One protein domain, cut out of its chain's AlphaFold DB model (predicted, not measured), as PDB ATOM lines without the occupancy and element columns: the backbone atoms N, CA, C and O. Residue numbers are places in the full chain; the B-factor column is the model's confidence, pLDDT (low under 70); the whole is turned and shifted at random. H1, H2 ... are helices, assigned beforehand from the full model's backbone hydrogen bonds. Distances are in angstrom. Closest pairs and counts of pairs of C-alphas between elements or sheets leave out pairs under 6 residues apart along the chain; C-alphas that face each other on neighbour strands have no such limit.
ATOM      1  N   GLN A  15     114.730 133.684 153.947       87.50
ATOM      2  CA  GLN A  15     115.078 135.104 154.014       87.50
ATOM      3  C   GLN A  15     114.507 135.840 152.803       87.50
ATOM      4  O   GLN A  15     113.997 136.947 152.918       87.50
ATOM      5  N   THR A  16     114.585 135.196 151.639       87.88
ATOM      6  CA  THR A  16     113.991 135.630 150.373       87.88
ATOM      7  C   THR A  16     113.442 134.404 149.640       87.88
ATOM      8  O   THR A  16     113.580 133.273 150.110       87.88
ATOM      9  N   SER A  17     112.885 134.592 148.441       85.62
ATOM     10  CA  SER A  17     112.554 133.476 147.544       85.62
ATOM     11  C   SER A  17     113.783 132.683 147.071       85.62
ATOM     12  O   SER A  17     113.636 131.567 146.573       85.62
ATOM     13  N   ARG A  18     115.001 133.229 147.218       86.38
ATOM     14  CA  ARG A  18     116.240 132.643 146.683       86.38
ATOM     15  C   ARG A  18     117.047 131.859 147.716       86.38
ATOM     16  O   ARG A  18     117.666 130.860 147.352       86.38
ATOM     17  N   TYR A  19     117.050 132.276 148.981       90.88
ATOM     18  CA  TYR A  19     117.884 131.664 150.023       90.88
ATOM     19  C   TYR A  19     117.233 131.671 151.410       90.88
ATOM     20  O   TYR A  19     116.384 132.505 151.742       90.88
ATOM     21  N   PHE A  20     117.652 130.706 152.225       94.38
ATOM     22  CA  PHE A  20     117.297 130.588 153.633       94.38
ATOM     23  C   PHE A  20     118.280 131.369 154.512       94.38
ATOM     24  O   PHE A  20     119.453 131.505 154.169       94.38
ATOM     25  N   VAL A  21     117.805 131.832 155.670       94.69
ATOM     26  CA  VAL A  21     118.654 132.388 156.732       94.69
ATOM     27  C   VAL A  21     119.628 131.306 157.195       94.69
ATOM     28  O   VAL A  21     119.202 130.177 157.448       94.69
ATOM     29  N   ASN A  22     120.912 131.650 157.336       95.56
ATOM     30  CA  ASN A  22     121.912 130.746 157.895       95.56
ATOM     31  C   ASN A  22     121.752 130.625 159.420       95.56
ATOM     32  O   ASN A  22     122.056 131.578 160.132       95.56
ATOM     33  N   PRO A  23     121.297 129.467 159.941       95.19
ATOM     34  CA  PRO A  23     121.054 129.295 161.372       95.19
ATOM     35  C   PRO A  23     122.347 129.191 162.193       95.19
ATOM     36  O   PRO A  23     122.288 129.242 163.415       95.19
ATOM     37  N   PHE A  24     123.496 129.042 161.534       95.94
ATOM     38  CA  PHE A  24     124.812 128.945 162.162       95.94
ATOM     39  C   PHE A  24     125.697 130.145 161.813       95.94
ATOM     40  O   PHE A  24     126.909 130.040 161.935       95.94
ATOM     41  N   PHE A  25     125.120 131.264 161.354       96.25
ATOM     42  CA  PHE A  25     125.878 132.409 160.832       96.25
ATOM     43  C   PHE A  25     126.967 132.914 161.792       96.25
ATOM     44  O   PHE A  25     128.078 133.179 161.335       96.25
ATOM     45  N   GLU A  26     126.651 132.973 163.090       96.44
ATOM     46  CA  GLU A  26     127.541 133.453 164.157       96.44
ATOM     47  C   GLU A  26     128.673 132.475 164.507       96.44
ATOM     48  O   GLU A  26     129.742 132.898 164.935       96.44
ATOM     49  N   ASP A  27     128.457 131.166 164.340       96.06
ATOM     50  CA  ASP A  27     129.463 130.152 164.664       96.06
ATOM     51  C   ASP A  27     129.331 128.921 163.760       96.06
ATOM     52  O   ASP A  27     128.479 128.040 163.944       96.06
ATOM     53  N   SER A  28     130.244 128.837 162.793       95.38
ATOM     54  CA  SER A  28     130.328 127.730 161.844       95.38
ATOM     55  C   SER A  28     130.728 126.400 162.500       95.38
ATOM     56  O   SER A  28     130.504 125.339 161.914       95.38
ATOM     57  N   LYS A  29     131.276 126.398 163.723       96.31
ATOM     58  CA  LYS A  29     131.722 125.178 164.418       96.31
ATOM     59  C   LYS A  29     130.565 124.376 165.004       96.31
ATOM     60  O   LYS A  29     130.681 123.153 165.134       96.31
ATOM     61  N   LEU A  30     129.442 125.030 165.320       94.31
ATOM     62  CA  LEU A  30     128.286 124.403 165.972       94.31
ATOM     63  C   LEU A  30     127.742 123.205 165.190       94.31
ATOM     64  O   LEU A  30     127.456 122.170 165.792       94.31
ATOM     65  N   ALA A  31     127.636 123.330 163.866       94.19
ATOM     66  CA  ALA A  31     127.253 122.228 162.988       94.19
ATOM     67  C   ALA A  31     128.470 121.436 162.489       94.19
ATOM     68  O   ALA A  31     128.413 120.207 162.422       94.19
ATOM     69  N   ALA A  32     129.585 122.107 162.178       96.69
ATOM     70  CA  ALA A  32     130.758 121.458 161.596       96.69
ATOM     71  C   ALA A  32     131.347 120.335 162.460       96.69
ATOM     72  O   ALA A  32     131.831 119.346 161.908       96.69
ATOM     73  N   LYS A  33     131.270 120.443 163.793       95.19
ATOM     74  CA  LYS A  33     131.771 119.413 164.722       95.19
ATOM     75  C   LYS A  33     131.111 118.040 164.545       95.19
ATOM     76  O   LYS A  33     131.717 117.029 164.876       95.19
ATOM     77  N   TYR A  34     129.891 117.996 164.005       94.88
ATOM     78  CA  TYR A  34     129.167 116.752 163.735       94.88
ATOM     79  C   TYR A  34     129.538 116.120 162.387       94.88
ATOM     80  O   TYR A  34     129.198 114.969 162.124       94.88
ATOM     81  N   VAL A  35     130.236 116.858 161.519       95.94
ATOM     82  CA  VAL A  35     130.587 116.428 160.162       95.94
ATOM     83  C   VAL A  35     131.972 115.786 160.179       95.94
ATOM     84  O   VAL A  35     132.968 116.355 159.719       95.94
ATOM     85  N   THR A  36     132.033 114.591 160.763       95.50
ATOM     86  CA  THR A  36     133.232 113.745 160.777       95.50
ATOM     87  C   THR A  36     133.362 112.954 159.476       95.50
ATOM     88  O   THR A  36     132.430 112.878 158.671       95.50
ATOM     89  N   ASP A 180     147.616 142.692 130.832       78.38
ATOM     90  CA  ASP A 180     146.873 143.930 131.114       78.38
ATOM     91  C   ASP A 180     145.420 143.873 130.641       78.38
ATOM     92  O   ASP A 180     144.518 144.287 131.368       78.38
ATOM     93  N   GLN A 181     145.161 143.299 129.464       70.19
ATOM     94  CA  GLN A 181     143.791 143.087 128.988       70.19
ATOM     95  C   GLN A 181     143.031 142.112 129.898       70.19
ATOM     96  O   GLN A 181     141.866 142.351 130.216       70.19
ATOM     97  N   ILE A 182     143.688 141.051 130.383       72.75
ATOM     98  CA  ILE A 182     143.076 140.123 131.348       72.75
ATOM     99  C   ILE A 182     142.765 140.857 132.659       72.75
ATOM    100  O   ILE A 182     141.658 140.737 133.186       72.75
ATOM    101  N   ARG A 183     143.699 141.669 133.165       78.31
ATOM    102  CA  ARG A 183     143.488 142.484 134.369       78.31
ATOM    103  C   ARG A 183     142.337 143.473 134.217       78.31
ATOM    104  O   ARG A 183     141.578 143.635 135.168       78.31
ATOM    105  N   GLN A 184     142.173 144.104 133.055       72.31
ATOM    106  CA  GLN A 184     141.048 145.008 132.790       72.31
ATOM    107  C   GLN A 184     139.703 144.282 132.903       72.31
ATOM    108  O   GLN A 184     138.805 144.772 133.586       72.31
ATOM    109  N   VAL A 185     139.583 143.087 132.311       70.31
ATOM    110  CA  VAL A 185     138.371 142.258 132.434       70.31
ATOM    111  C   VAL A 185     138.133 141.861 133.891       70.31
ATOM    112  O   VAL A 185     137.023 142.021 134.393       70.31
ATOM    113  N   LEU A 186     139.172 141.404 134.596       73.06
ATOM    114  CA  LEU A 186     139.074 141.048 136.014       73.06
ATOM    115  C   LEU A 186     138.609 142.232 136.869       73.06
ATOM    116  O   LEU A 186     137.719 142.070 137.697       73.06
ATOM    117  N   ASN A 187     139.158 143.427 136.649       78.50
ATOM    118  CA  ASN A 187     138.759 144.630 137.375       78.50
ATOM    119  C   ASN A 187     137.303 145.012 137.075       78.50
ATOM    120  O   ASN A 187     136.552 145.293 138.002       78.50
ATOM    121  N   ALA A 188     136.865 144.950 135.813       71.88
ATOM    122  CA  ALA A 188     135.467 145.205 135.457       71.88
ATOM    123  C   ALA A 188     134.509 144.205 136.131       71.88
ATOM    124  O   ALA A 188     133.450 144.594 136.625       71.88
ATOM    125  N   MET A 189     134.893 142.925 136.209       72.81
ATOM    126  CA  MET A 189     134.132 141.904 136.935       72.81
ATOM    127  C   MET A 189     134.083 142.174 138.442       72.81
ATOM    128  O   MET A 189     133.042 141.956 139.059       72.81
ATOM    129  N   LEU A 190     135.187 142.640 139.036       78.50
ATOM    130  CA  LEU A 190     135.240 143.019 140.448       78.50
ATOM    131  C   LEU A 190     134.317 144.204 140.745       78.50
ATOM    132  O   LEU A 190     133.555 144.137 141.705       78.50
ATOM    133  N   GLU A 191     134.337 145.245 139.909       78.94
ATOM    134  CA  GLU A 191     133.449 146.405 140.050       78.94
ATOM    135  C   GLU A 191     131.976 146.012 139.906       78.94
ATOM    136  O   GLU A 191     131.173 146.306 140.790       78.94
ATOM    137  N   ALA A 192     131.623 145.256 138.860       72.69
ATOM    138  CA  ALA A 192     130.262 144.747 138.680       72.69
ATOM    139  C   ALA A 192     129.819 143.828 139.837       72.69
ATOM    140  O   ALA A 192     128.641 143.777 140.190       72.69
ATOM    141  N   GLY A 193     130.764 143.102 140.439       74.38
ATOM    142  CA  GLY A 193     130.530 142.191 141.553       74.38
ATOM    143  C   GLY A 193     130.155 142.876 142.869       74.38
ATOM    144  O   GLY A 193     129.536 142.223 143.706       74.38
ATOM    145  N   LYS A 194     130.480 144.163 143.058       77.88
ATOM    146  CA  LYS A 194     130.191 144.901 144.306       77.88
ATOM    147  C   LYS A 194     128.691 145.027 144.585       77.88
ATOM    148  O   LYS A 194     128.277 144.898 145.730       77.88
ATOM    149  N   GLU A 195     127.895 145.181 143.530       78.75
ATOM    150  CA  GLU A 195     126.431 145.299 143.603       78.75
ATOM    151  C   GLU A 195     125.711 143.960 143.336       78.75
ATOM    152  O   GLU A 195     124.484 143.856 143.417       78.75
ATOM    153  N   ALA A 196     126.455 142.901 142.993       78.69
ATOM    154  CA  ALA A 196     125.883 141.621 142.593       78.69
ATOM    155  C   ALA A 196     125.580 140.719 143.801       78.69
ATOM    156  O   ALA A 196     126.467 140.301 144.542       78.69
ATOM    157  N   GLU A 197     124.317 140.312 143.947       79.62
ATOM    158  CA  GLU A 197     123.893 139.480 145.084       79.62
ATOM    159  C   GLU A 197     123.667 137.993 144.760       79.62
ATOM    160  O   GLU A 197     123.305 137.209 145.645       79.62
ATOM    161  N   LEU A 198     123.829 137.575 143.500       86.94
ATOM    162  CA  LEU A 198     123.601 136.182 143.113       86.94
ATOM    163  C   LEU A 198     124.706 135.267 143.656       86.94
ATOM    164  O   LEU A 198     125.898 135.554 143.554       86.94
ATOM    165  N   VAL A 199     124.301 134.116 144.194       89.62
ATOM    166  CA  VAL A 199     125.208 133.123 144.789       89.62
ATOM    167  C   VAL A 199     125.004 131.778 144.109       89.62
ATOM    168  O   VAL A 199     124.534 130.827 144.718       89.62
ATOM    169  N   HIS A 200     125.309 131.689 142.817       87.75
ATOM    170  CA  HIS A 200     125.326 130.424 142.083       87.75
ATOM    171  C   HIS A 200     126.711 130.169 141.496       87.75
ATOM    172  O   HIS A 200     127.488 131.099 141.291       87.75
ATOM    173  N   TRP A 201     127.009 128.905 141.191       83.88
ATOM    174  CA  TRP A 201     128.226 128.570 140.456       83.88
ATOM    175  C   TRP A 201     128.134 129.037 139.002       83.88
ATOM    176  O   TRP A 201     129.087 129.605 138.488       83.88
ATOM    177  N   CYS A 202     126.969 128.891 138.360       80.44
ATOM    178  CA  CYS A 202     126.791 129.376 136.989       80.44
ATOM    179  C   CYS A 202     126.726 130.904 136.865       80.44
ATOM    180  O   CYS A 202     127.152 131.439 135.852       80.44
ATOM    181  N   HIS A 203     126.171 131.599 137.862       78.94
ATOM    182  CA  HIS A 203     125.982 133.051 137.830       78.94
ATOM    183  C   HIS A 203     126.089 133.615 139.248       78.94
ATOM    184  O   HIS A 203     125.131 133.532 140.025       78.94
ATOM    185  N   GLY A 204     127.252 134.169 139.591       85.44
ATOM    186  CA  GLY A 204     127.463 134.872 140.853       85.44
ATOM    187  C   GLY A 204     128.688 134.422 141.645       85.44
ATOM    188  O   GLY A 204     129.624 133.829 141.107       85.44
ATOM    189  N   ALA A 205     128.661 134.723 142.944       89.50
ATOM    190  CA  ALA A 205     129.825 134.671 143.826       89.50
ATOM    191  C   ALA A 205     130.559 133.322 143.821       89.50
ATOM    192  O   ALA A 205     131.784 133.295 143.854       89.50
ATOM    193  N   THR A 206     129.841 132.198 143.742       88.56
ATOM    194  CA  THR A 206     130.456 130.862 143.767       88.56
ATOM    195  C   THR A 206     131.322 130.591 142.535       88.56
ATOM    196  O   THR A 206     132.396 130.010 142.670       88.56
ATOM    197  N   GLY A 207     130.882 131.001 141.341       81.88
ATOM    198  CA  GLY A 207     131.674 130.856 140.112       81.88
ATOM    199  C   GLY A 207     132.819 131.867 140.043       81.88
ATOM    200  O   GLY A 207     133.954 131.508 139.734       81.88
ATOM    201  N   VAL A 208     132.532 133.121 140.412       84.88
ATOM    202  CA  VAL A 208     133.513 134.218 140.442       84.88
ATOM    203  C   VAL A 208     134.663 133.910 141.403       84.88
ATOM    204  O   VAL A 208     135.818 134.091 141.035       84.88
ATOM    205  N   LEU A 209     134.377 133.349 142.583       88.50
ATOM    206  CA  LEU A 209     135.385 132.921 143.557       88.50
ATOM    207  C   LEU A 209     136.445 132.010 142.928       88.50
ATOM    208  O   LEU A 209     137.637 132.246 143.106       88.50
ATOM    209  N   GLN A 210     136.034 130.986 142.174       83.88
ATOM    210  CA  GLN A 210     136.973 130.050 141.547       83.88
ATOM    211  C   GLN A 210     137.892 130.756 140.540       83.88
ATOM    212  O   GLN A 210     139.088 130.470 140.483       83.88
ATOM    213  N   MET A 211     137.336 131.687 139.765       81.75
ATOM    214  CA  MET A 211     138.080 132.482 138.791       81.75
ATOM    215  C   MET A 211     139.061 133.445 139.475       81.75
ATOM    216  O   MET A 211     140.208 133.536 139.047       81.75
ATOM    217  N   LEU A 212     138.671 134.074 140.586       84.94
ATOM    218  CA  LEU A 212     139.550 134.945 141.372       84.94
ATOM    219  C   LEU A 212     140.727 134.183 141.996       84.94
ATOM    220  O   LEU A 212     141.857 134.664 141.959       84.94
ATOM    221  N   LEU A 213     140.500 132.964 142.496       82.69
ATOM    222  CA  LEU A 213     141.592 132.107 142.969       82.69
ATOM    223  C   LEU A 213     142.559 131.737 141.836       82.69
ATOM    224  O   LEU A 213     143.772 131.741 142.036       82.69
ATOM    225  N   ALA A 214     142.045 131.451 140.637       79.81
ATOM    226  CA  ALA A 214     142.887 131.205 139.470       79.81
ATOM    227  C   ALA A 214     143.685 132.459 139.068       79.81
ATOM    228  O   ALA A 214     144.874 132.354 138.785       79.81
ATOM    229  N   ALA A 215     143.063 133.641 139.103       79.00
ATOM    230  CA  ALA A 215     143.740 134.909 138.846       79.00
ATOM    231  C   ALA A 215     144.878 135.155 139.849       79.00
ATOM    232  O   ALA A 215     145.977 135.512 139.434       79.00
ATOM    233  N   HIS A 216     144.667 134.888 141.141       86.31
ATOM    234  CA  HIS A 216     145.729 134.999 142.141       86.31
ATOM    235  C   HIS A 216     146.893 134.035 141.866       86.31
ATOM    236  O   HIS A 216     148.041 134.439 141.968       86.31
ATOM    237  N   LEU A 217     146.640 132.788 141.448       81.12
ATOM    238  CA  LEU A 217     147.721 131.851 141.090       81.12
ATOM    239  C   LEU A 217     148.536 132.285 139.866       81.12
ATOM    240  O   LEU A 217     149.678 131.864 139.712       81.12
ATOM    241  N   VAL A 218     147.927 133.045 138.956       79.62
ATOM    242  CA  VAL A 218     148.570 133.472 137.706       79.62
ATOM    243  C   VAL A 218     149.313 134.790 137.879       79.62
ATOM    244  O   VAL A 218     150.408 134.932 137.339       79.62
ATOM    245  N   PHE A 219     148.701 135.745 138.578       82.94
ATOM    246  CA  PHE A 219     149.204 137.111 138.711       82.94
ATOM    247  C   PHE A 219     149.874 137.387 140.056       82.94
ATOM    248  O   PHE A 219     150.566 138.391 140.165       82.94
ATOM    249  N   GLU A 220     149.673 136.523 141.057       87.69
ATOM    250  CA  GLU A 220     150.247 136.643 142.406       87.69
ATOM    251  C   GLU A 220     149.875 137.971 143.100       87.69
ATOM    252  O   GLU A 220     150.610 138.509 143.923       87.69
ATOM    253  N   GLU A 221     148.694 138.514 142.772       90.44
ATOM    254  CA  GLU A 221     148.179 139.767 143.330       90.44
ATOM    255  C   GLU A 221     147.136 139.510 144.431       90.44
ATOM    256  O   GLU A 221     146.097 138.875 144.208       90.44
ATOM    257  N   GLU A 222     147.374 140.068 145.621       95.62
ATOM    258  CA  GLU A 222     146.569 139.816 146.827       95.62
ATOM    259  C   GLU A 222     145.101 140.241 146.687       95.62
ATOM    260  O   GLU A 222     144.197 139.580 147.200       95.62
ATOM    261  N   LYS A 223     144.833 141.293 145.902       94.88
ATOM    262  CA  LYS A 223     143.475 141.809 145.662       94.88
ATOM    263  C   LYS A 223     142.503 140.736 145.154       94.88
ATOM    264  O   LYS A 223     141.312 140.797 145.450       94.88
ATOM    265  N   TYR A 224     142.998 139.745 144.408       89.25
ATOM    266  CA  TYR A 224     142.177 138.649 143.895       89.25
ATOM    267  C   TYR A 224     141.804 137.648 144.990       89.25
ATOM    268  O   TYR A 224     140.662 137.189 145.033       89.25
ATOM    269  N   LEU A 225     142.726 137.347 145.909       95.12
ATOM    270  CA  LEU A 225     142.442 136.486 147.054       95.12
ATOM    271  C   LEU A 225     141.465 137.163 148.022       95.12
ATOM    272  O   LEU A 225     140.504 136.531 148.463       95.12
ATOM    273  N   GLU A 226     141.647 138.453 148.291       96.75
ATOM    274  CA  GLU A 226     140.731 139.217 149.145       96.75
ATOM    275  C   GLU A 226     139.324 139.298 148.542       96.75
ATOM    276  O   GLU A 226     138.335 139.007 149.220       96.75
ATOM    277  N   ALA A 227     139.212 139.545 147.235       94.00
ATOM    278  CA  ALA A 227     137.926 139.473 146.551       94.00
ATOM    279  C   ALA A 227     137.302 138.061 146.619       94.00
ATOM    280  O   ALA A 227     136.091 137.926 146.826       94.00
ATOM    281  N   ALA A 228     138.106 136.996 146.515       94.25
ATOM    282  CA  ALA A 228     137.624 135.623 146.667       94.25
ATOM    283  C   ALA A 228     137.101 135.351 148.092       94.25
ATOM    284  O   ALA A 228     136.058 134.708 148.250       94.25
ATOM    285  N   LYS A 229     137.763 135.882 149.131       97.81
ATOM    286  CA  LYS A 229     137.284 135.834 150.524       97.81
ATOM    287  C   LYS A 229     135.980 136.620 150.700       97.81
ATOM    288  O   LYS A 229     135.066 136.121 151.361       97.81
ATOM    289  N   CYS A 230     135.824 137.783 150.058       96.19
ATOM    290  CA  CYS A 230     134.551 138.515 150.018       96.19
ATOM    291  C   CYS A 230     133.428 137.664 149.401       96.19
ATOM    292  O   CYS A 230     132.349 137.557 149.992       96.19
ATOM    293  N   CYS A 231     133.688 136.980 148.279       95.25
ATOM    294  CA  CYS A 231     132.747 136.006 147.721       95.25
ATOM    295  C   CYS A 231     132.431 134.888 148.726       95.25
ATOM    296  O   CYS A 231     131.265 134.547 148.908       95.25
ATOM    297  N   GLY A 232     133.436 134.353 149.424       97.62
ATOM    298  CA  GLY A 232     133.262 133.359 150.489       97.62
ATOM    299  C   GLY A 232     132.342 133.827 151.617       97.62
ATOM    300  O   GLY A 232     131.475 133.077 152.067       97.62
ATOM    301  N   ASN A 233     132.474 135.081 152.047       97.38
ATOM    302  CA  ASN A 233     131.616 135.678 153.072       97.38
ATOM    303  C   ASN A 233     130.176 135.875 152.578       97.38
ATOM    304  O   ASN A 233     129.225 135.572 153.304       97.38
ATOM    305  N   LEU A 234     129.994 136.295 151.323       96.19
ATOM    306  CA  LEU A 234     128.670 136.369 150.705       96.19
ATOM    307  C   LEU A 234     128.026 134.978 150.584       96.19
ATOM    308  O   LEU A 234     126.851 134.810 150.917       96.19
ATOM    309  N   ILE A 235     128.804 133.966 150.183       97.56
ATOM    310  CA  ILE A 235     128.379 132.564 150.147       97.56
ATOM    311  C   ILE A 235     127.980 132.090 151.545       97.56
ATOM    312  O   ILE A 235     126.941 131.456 151.689       97.56
ATOM    313  N   TRP A 236     128.736 132.422 152.591       98.06
ATOM    314  CA  TRP A 236     128.377 132.059 153.965       98.06
ATOM    315  C   TRP A 236     127.042 132.669 154.409       98.06
ATOM    316  O   TRP A 236     126.231 132.002 155.057       98.06
ATOM    317  N   LYS A 237     126.786 133.918 154.009       96.31
ATOM    318  CA  LYS A 237     125.558 134.648 154.337       96.31
ATOM    319  C   LYS A 237     124.336 134.149 153.557       96.31
ATOM    320  O   LYS A 237     123.268 134.010 154.142       96.31
ATOM    321  N   LYS A 238     124.473 133.904 152.247       95.81
ATOM    322  CA  LYS A 238     123.343 133.692 151.314       95.81
ATOM    323  C   LYS A 238     123.379 132.357 150.548       95.81
ATOM    324  O   LYS A 238     122.512 132.094 149.722       95.81
ATOM    325  N   GLY A 239     124.357 131.489 150.802       95.81
ATOM    326  CA  GLY A 239     124.614 130.270 150.020       95.81
ATOM    327  C   GLY A 239     123.745 129.054 150.356       95.81
ATOM    328  O   GLY A 239     123.892 128.017 149.705       95.81
ATOM    329  N   ILE A 240     122.824 129.163 151.319       96.31
ATOM    330  CA  ILE A 240     121.821 128.130 151.626       96.31
ATOM    331  C   ILE A 240     120.613 128.346 150.707       96.31
ATOM    332  O   ILE A 240     119.597 128.935 151.078       96.31
ATOM    333  N   LEU A 241     120.752 127.905 149.462       93.75
ATOM    334  CA  LEU A 241     119.822 128.245 148.388       93.75
ATOM    335  C   LEU A 241     118.512 127.452 148.459       93.75
ATOM    336  O   LEU A 241     118.515 126.225 148.576       93.75
ATOM    337  N   ALA A 242     117.389 128.146 148.268       91.06
ATOM    338  CA  ALA A 242     116.049 127.554 148.233       91.06
ATOM    339  C   ALA A 242     115.817 126.648 147.011       91.06
ATOM    340  O   ALA A 242     114.954 125.772 147.030       91.06
ATOM    341  N   LYS A 243     116.632 126.819 145.963       89.12
ATOM    342  CA  LYS A 243     116.557 126.046 144.716       89.12
ATOM    343  C   LYS A 243     116.956 124.574 144.884       89.12
ATOM    344  O   LYS A 243     116.525 123.727 144.096       89.12
ATOM    345  N   GLY A 244     117.739 124.248 145.917       91.12
ATOM    346  CA  GLY A 244     117.956 122.869 146.348       91.12
ATOM    347  C   GLY A 244     119.409 122.426 146.515       91.12
ATOM    348  O   GLY A 244     120.308 123.255 146.649       91.12
ATOM    349  N   PRO A 245     119.656 121.100 146.531       93.25
ATOM    350  CA  PRO A 245     120.957 120.515 146.863       93.25
ATOM    351  C   PRO A 245     121.968 120.508 145.706       93.25
ATOM    352  O   PRO A 245     123.032 119.919 145.835       93.25
ATOM    353  N   GLY A 246     121.638 121.093 144.552       92.19
ATOM    354  CA  GLY A 246     122.456 120.979 143.340       92.19
ATOM    355  C   GLY A 246     123.823 121.671 143.421       92.19
ATOM    356  O   GLY A 246     124.057 122.539 144.258       92.19
ATOM    357  N   ILE A 247     124.716 121.318 142.492       89.50
ATOM    358  CA  ILE A 247     126.043 121.944 142.359       89.50
ATOM    359  C   ILE A 247     125.944 123.295 141.635       89.50
ATOM    360  O   ILE A 247     126.509 124.284 142.077       89.50
ATOM    361  N   CYS A 248     125.191 123.373 140.536       89.38
ATOM    362  CA  CYS A 248     125.200 124.561 139.678       89.38
ATOM    363  C   CYS A 248     124.619 125.823 140.352       89.38
ATOM    364  O   CYS A 248     125.113 126.936 140.182       89.38
ATOM    365  N   HIS A 249     123.557 125.646 141.132       91.12
ATOM    366  CA  HIS A 249     122.812 126.723 141.789       91.12
ATOM    367  C   HIS A 249     122.080 126.170 143.016       91.12
ATOM    368  O   HIS A 249     120.871 126.329 143.177       91.12
ATOM    369  N   GLY A 250     122.815 125.427 143.839       94.06
ATOM    370  CA  GLY A 250     122.330 124.845 145.084       94.06
ATOM    371  C   GLY A 250     123.400 124.883 146.176       94.06
ATOM    372  O   GLY A 250     124.545 125.270 145.934       94.06
ATOM    373  N   ILE A 251     123.015 124.486 147.388       96.62
ATOM    374  CA  ILE A 251     123.885 124.558 148.574       96.62
ATOM    375  C   ILE A 251     125.177 123.735 148.424       96.62
ATOM    376  O   ILE A 251     126.206 124.119 148.973       96.62
ATOM    377  N   ALA A 252     125.166 122.646 147.642       95.50
ATOM    378  CA  ALA A 252     126.370 121.854 147.394       95.50
ATOM    379  C   ALA A 252     127.430 122.653 146.619       95.50
ATOM    380  O   ALA A 252     128.608 122.590 146.961       95.50
ATOM    381  N   GLY A 253     127.019 123.444 145.621       94.06
ATOM    382  CA  GLY A 253     127.921 124.344 144.898       94.06
ATOM    383  C   GLY A 253     128.511 125.416 145.801       94.06
ATOM    384  O   GLY A 253     129.719 125.632 145.809       94.06
ATOM    385  N   SER A 254     127.663 126.039 146.619       97.25
ATOM    386  CA  SER A 254     128.085 127.001 147.638       97.25
ATOM    387  C   SER A 254     129.130 126.403 148.590       97.25
ATOM    388  O   SER A 254     130.182 126.997 148.813       97.25
ATOM    389  N   GLY A 255     128.883 125.190 149.101       97.62
ATOM    390  CA  GLY A 255     129.829 124.467 149.953       97.62
ATOM    391  C   GLY A 255     131.145 124.154 149.239       97.62
ATOM    392  O   GLY A 255     132.210 124.267 149.840       97.62
ATOM    393  N   TYR A 256     131.093 123.833 147.944       95.12
ATOM    394  CA  TYR A 256     132.288 123.607 147.133       95.12
ATOM    395  C   TYR A 256     133.153 124.868 147.006       95.12
ATOM    396  O   TYR A 256     134.369 124.778 147.156       95.12
ATOM    397  N   GLY A 257     132.547 126.046 146.814       91.88
ATOM    398  CA  GLY A 257     133.274 127.324 146.810       91.88
ATOM    399  C   GLY A 257     134.035 127.577 148.118       91.88
ATOM    400  O   GLY A 257     135.197 127.977 148.098       91.88
ATOM    401  N   LEU A 258     133.426 127.248 149.260       98.31
ATOM    402  CA  LEU A 258     134.074 127.345 150.575       98.31
ATOM    403  C   LEU A 258     135.218 126.325 150.736       98.31
ATOM    404  O   LEU A 258     136.270 126.658 151.276       98.31
ATOM    405  N   LEU A 259     135.062 125.101 150.214       95.50
ATOM    406  CA  LEU A 259     136.154 124.119 150.179       95.50
ATOM    407  C   LEU A 259     137.327 124.586 149.312       95.50
ATOM    408  O   LEU A 259     138.474 124.298 149.654       95.50
ATOM    409  N   LEU A 260     137.072 125.292 148.205       90.81
ATOM    410  CA  LEU A 260     138.135 125.871 147.381       90.81
ATOM    411  C   LEU A 260     138.938 126.912 148.167       90.81
ATOM    412  O   LEU A 260     140.165 126.827 148.163       90.81
ATOM    413  N   LEU A 261     138.270 127.809 148.904       95.19
ATOM    414  CA  LEU A 261     138.951 128.757 149.796       95.19
ATOM    415  C   LEU A 261     139.787 128.038 150.851       95.19
ATOM    416  O   LEU A 261     140.967 128.340 150.975       95.19
ATOM    417  N   TYR A 262     139.239 127.028 151.534       97.38
ATOM    418  CA  TYR A 262     140.017 126.238 152.495       97.38
ATOM    419  C   TYR A 262     141.258 125.605 151.860       97.38
ATOM    420  O   TYR A 262     142.350 125.640 152.424       97.38
ATOM    421  N   ARG A 263     141.118 125.011 150.669       90.06
ATOM    422  CA  ARG A 263     142.258 124.391 149.984       90.06
ATOM    423  C   ARG A 263     143.352 125.405 149.675       90.06
ATOM    424  O   ARG A 263     144.515 125.001 149.730       90.06
ATOM    425  N   PHE A 264     142.957 126.639 149.376       90.00
ATOM    426  CA  PHE A 264     143.833 127.752 149.053       90.00
ATOM    427  C   PHE A 264     144.518 128.345 150.287       90.00
ATOM    428  O   PHE A 264     145.739 128.398 150.335       90.00
ATOM    429  N   THR A 265     143.744 128.736 151.301       95.62
ATOM    430  CA  THR A 265     144.232 129.512 152.453       95.62
ATOM    431  C   THR A 265     144.647 128.658 153.646       95.62
ATOM    432  O   THR A 265     145.384 129.125 154.504       95.62
ATOM    433  N   LYS A 266     144.160 127.412 153.731       96.50
ATOM    434  CA  LYS A 266     144.262 126.527 154.911       96.50
ATOM    435  C   LYS A 266     143.598 127.063 156.183       96.50
ATOM    436  O   LYS A 266     143.738 126.455 157.240       96.50
ATOM    437  N   GLU A 267     142.820 128.140 156.096       97.94
ATOM    438  CA  GLU A 267     142.075 128.664 157.241       97.94
ATOM    439  C   GLU A 267     140.883 127.744 157.556       97.94
ATOM    440  O   GLU A 267     139.938 127.618 156.771       97.94
ATOM    441  N   GLU A 268     140.910 127.113 158.732       97.81
ATOM    442  CA  GLU A 268     139.908 126.130 159.182       97.81
ATOM    443  C   GLU A 268     138.468 126.669 159.200       97.81
ATOM    444  O   GLU A 268     137.511 125.904 159.074       97.81
ATOM    445  N   GLU A 269     138.290 127.988 159.291       98.00
ATOM    446  CA  GLU A 269     136.974 128.623 159.227       98.00
ATOM    447  C   GLU A 269     136.235 128.291 157.919       98.00
ATOM    448  O   GLU A 269     135.044 127.974 157.937       98.00
ATOM    449  N   TRP A 270     136.931 128.263 156.779       98.44
ATOM    450  CA  TRP A 270     136.313 127.894 155.500       98.44
ATOM    451  C   TRP A 270     135.891 126.425 155.464       98.44
ATOM    452  O   TRP A 270     134.829 126.099 154.920       98.44
ATOM    453  N   LEU A 271     136.670 125.538 156.092       98.38
ATOM    454  CA  LEU A 271     136.310 124.129 156.225       98.38
ATOM    455  C   LEU A 271     135.073 123.956 157.114       98.38
ATOM    456  O   LEU A 271     134.170 123.195 156.760       98.38
ATOM    457  N   ASN A 272     134.993 124.680 158.232       98.56
ATOM    458  CA  ASN A 272     133.838 124.642 159.128       98.56
ATOM    459  C   ASN A 272     132.567 125.148 158.437       98.56
ATOM    460  O   ASN A 272     131.521 124.493 158.499       98.56
ATOM    461  N   LYS A 273     132.652 126.250 157.683       98.62
ATOM    462  CA  LYS A 273     131.535 126.757 156.870       98.62
ATOM    463  C   LYS A 273     131.077 125.724 155.829       98.62
ATOM    464  O   LYS A 273     129.879 125.452 155.714       98.62
ATOM    465  N   ALA A 274     132.011 125.087 155.118       98.31
ATOM    466  CA  ALA A 274     131.695 124.046 154.135       98.31
ATOM    467  C   ALA A 274     131.031 122.810 154.767       98.31
ATOM    468  O   ALA A 274     130.014 122.322 154.267       98.31
ATOM    469  N   LYS A 275     131.570 122.327 155.894       98.25
ATOM    470  CA  LYS A 275     130.984 121.234 156.683       98.25
ATOM    471  C   LYS A 275     129.562 121.578 157.114       98.25
ATOM    472  O   LYS A 275     128.653 120.780 156.906       98.25
ATOM    473  N   THR A 276     129.349 122.786 157.625       97.81
ATOM    474  CA  THR A 276     128.023 123.266 158.025       97.81
ATOM    475  C   THR A 276     127.023 123.246 156.873       97.81
ATOM    476  O   THR A 276     125.891 122.799 157.054       97.81
ATOM    477  N   PHE A 277     127.424 123.632 155.661       97.88
ATOM    478  CA  PHE A 277     126.548 123.530 154.487       97.88
ATOM    479  C   PHE A 277     126.216 122.077 154.135       97.88
ATOM    480  O   PHE A 277     125.056 121.768 153.851       97.88
ATOM    481  N   GLY A 278     127.192 121.169 154.232       96.06
ATOM    482  CA  GLY A 278     126.958 119.728 154.105       96.06
ATOM    483  C   GLY A 278     125.963 119.196 155.142       96.06
ATOM    484  O   GLY A 278     125.063 118.433 154.797       96.06
ATOM    485  N   PHE A 279     126.068 119.656 156.389       96.31
ATOM    486  CA  PHE A 279     125.148 119.309 157.469       96.31
ATOM    487  C   PHE A 279     123.722 119.806 157.187       96.31
ATOM    488  O   PHE A 279     122.775 119.018 157.174       96.31
ATOM    489  N   ILE A 280     123.561 121.097 156.874       95.50
ATOM    490  CA  ILE A 280     122.256 121.709 156.574       95.50
ATOM    491  C   ILE A 280     121.571 121.007 155.398       95.50
ATOM    492  O   ILE A 280     120.370 120.731 155.470       95.50
ATOM    493  N   MET A 281     122.319 120.682 154.337       93.44
ATOM    494  CA  MET A 281     121.796 120.009 153.142       93.44
ATOM    495  C   MET A 281     121.101 118.677 153.466       93.44
ATOM    496  O   MET A 281     120.184 118.264 152.751       93.44
ATOM    497  N   LEU A 282     121.512 118.003 154.544       92.06
ATOM    498  CA  LEU A 282     120.939 116.723 154.957       92.06
ATOM    499  C   LEU A 282     119.776 116.846 155.950       92.06
ATOM    500  O   LEU A 282     119.084 115.846 156.167       92.06
ATOM    501  N   SER A 283     119.513 118.043 156.484       91.44
ATOM    502  CA  SER A 283     118.398 118.293 157.405       91.44
ATOM    503  C   SER A 283     117.031 118.017 156.769       91.44
ATOM    504  O   SER A 283     116.810 118.211 155.567       91.44
ATOM    505  N   LYS A 284     116.071 117.589 157.599       85.88
ATOM    506  CA  LYS A 284     114.694 117.322 157.154       85.88
ATOM    507  C   LYS A 284     114.032 118.588 156.610       85.88
ATOM    508  O   LYS A 284     113.373 118.538 155.571       85.88
ATOM    509  N   SER A 285     114.236 119.725 157.276       86.31
ATOM    510  CA  SER A 285     113.636 120.997 156.867       86.31
ATOM    511  C   SER A 285     114.123 121.464 155.496       86.31
ATOM    512  O   SER A 285     113.298 121.914 154.701       86.31
ATOM    513  N   PHE A 286     115.410 121.292 155.169       88.56
ATOM    514  CA  PHE A 286     115.925 121.602 153.832       88.56
ATOM    515  C   PHE A 286     115.302 120.696 152.764       88.56
ATOM    516  O   PHE A 286     114.753 121.187 151.777       88.56
ATOM    517  N   LYS A 287     115.310 119.374 152.993       83.94
ATOM    518  CA  LYS A 287     114.757 118.388 152.048       83.94
ATOM    519  C   LYS A 287     113.276 118.638 151.745       83.94
ATOM    520  O   LYS A 287     112.875 118.574 150.586       83.94
ATOM    521  N   VAL A 288     112.477 118.967 152.764       76.81
ATOM    522  CA  VAL A 288     111.040 119.250 152.608       76.81
ATOM    523  C   VAL A 288     110.806 120.574 151.881       76.81
ATOM    524  O   VAL A 288     110.064 120.612 150.903       76.81
ATOM    525  N   LYS A 289     111.439 121.669 152.315       73.00
ATOM    526  CA  LYS A 289     111.141 123.004 151.769       73.00
ATOM    527  C   LYS A 289     111.551 123.155 150.306       73.00
ATOM    528  O   LYS A 289     110.821 123.771 149.539       73.00
ATOM    529  N   VAL A 290     112.650 122.526 149.894       66.56
ATOM    530  CA  VAL A 290     113.066 122.490 148.482       66.56
ATOM    531  C   VAL A 290     112.045 121.746 147.612       66.56
ATOM    532  O   VAL A 290     111.822 122.125 146.463       66.56
ATOM    533  N   PHE A 291     111.396 120.706 148.145       58.69
ATOM    534  CA  PHE A 291     110.370 119.956 147.415       58.69
ATOM    535  C   PHE A 291     109.100 120.789 147.176       58.69
ATOM    536  O   PHE A 291     108.505 120.702 146.106       58.69
ATOM    537  N   PHE A 292     108.720 121.646 148.131       53.44
ATOM    538  CA  PHE A 292     107.562 122.536 147.989       53.44
ATOM    539  C   PHE A 292     107.809 123.702 147.029       53.44
ATOM    540  O   PHE A 292     106.926 124.017 146.240       53.44
ATOM    541  N   VAL A 293     109.007 124.299 147.020       52.75
ATOM    542  CA  VAL A 293     109.336 125.398 146.088       52.75
ATOM    543  C   VAL A 293     109.257 124.943 144.624       52.75
ATOM    544  O   VAL A 293     108.841 125.712 143.767       52.75
ATOM    545  N   LYS A 294     109.570 123.673 144.327       46.88
ATOM    546  CA  LYS A 294     109.485 123.109 142.967       46.88
ATOM    547  C   LYS A 294     108.064 122.839 142.459       46.88
ATOM    548  O   LYS A 294     107.923 122.541 141.284       46.88
ATOM    549  N   LYS A 295     107.028 122.903 143.306       36.62
ATOM    550  CA  LYS A 295     105.626 122.743 142.870       36.62
ATOM    551  C   LYS A 295     104.992 124.036 142.345       36.62
ATOM    552  O   LYS A 295     103.894 123.976 141.810       36.62
ATOM    553  N   PHE A 296     105.660 125.177 142.514       33.28
ATOM    554  CA  PHE A 296     105.150 126.500 142.137       33.28
ATOM    555  C   PHE A 296     105.904 127.129 140.949       33.28
ATOM    556  O   PHE A 296     105.746 128.322 140.703       33.28
ATOM    557  N   PHE A 297     106.707 126.339 140.227       32.53
ATOM    558  CA  PHE A 297     107.381 126.718 138.982       32.53
ATOM    559  C   PHE A 297     107.191 125.636 137.926       32.53
ATOM    560  O   PHE A 297     107.286 124.445 138.304       32.53
TER     561      PHE A 297
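This is residues 15 to 36 and 180 to 297 of the 297 residues of the protein "Hypothetical protein" of Meloidogyne enterolobii (UniProt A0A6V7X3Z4). Picture a slab of helices side by side: the H3-H4 hairpin packs on the H5-H6 hairpin, H2 runs loosely along the H3-H4 side, and little H1 packs on H6. H7 turns off steeply beyond the end of H6. H2 to H6 make an up-and-down bundle, each running against the one before it. The printed part has 140 residues with seven named helices, H1 to H7 in order, and no named strand: class all helix, compact, with a radius of gyration of the C-alphas of 15.3 A and spans of 49 by 36 by 21 A.

After residues 15 to 28, find C-alpha 29 at (131.722, 125.178, 164.418), where H1 runs to 32. Past the cut come H2, 180 to 194, 21.3 A; H3, 205 to 219, 20.2 A; H4, 222 to 238, 24.4 A; H5, 251 to 265, 21.3 A; and H6, 268 to 282, 21.6 A. H7, 284 to 293, ends at C-alpha 293, (109.336, 125.398, 146.088).

Start at the hub, H5. It touches H6 in a hairpin, closest C-alphas Gly 255 and Ala 274, 4.6 A; H3, Thr 206 to Gly 257, 5.5 A; and residues 228 to 235 of H4, Gly 232 to Leu 258, 6.1 A. H3 and H4 touch at a shallow tilt of 15 degrees, opposite ways, closest C-alphas Leu 209 and Ala 228, 4.7 A. H2 is close but not clearly touching H4, closest C-alphas Leu 190 and Ala 227, 7.6 A. H1 touches H6, closest C-alphas Ala 32 and Thr 276, 4.8 A. H7 is close but not clearly touching H6, closest C-alphas Ile 280 and Phe 286, 6.9 A, at a steep tilt of 67 degrees, only just short of about perpendicular. Each O i to N i+4 pair is within hydrogen-bond range in H2, H4 and H5, against 10 of 11 in H3 and H6 and 5 of 6 in H7; H1 is too short for one.

The farthest C-alphas, Asp 180 and Lys 284, are 49.2 A apart. Residues 37 to 179 are not printed; C-alphas 36 and 180 are 44.5 A apart across the cut. The link from H4 to H5 is long, 12 residues. Look for pLDDT under 70 at residues 290 to 297, of which 290 to 293 belong to H7.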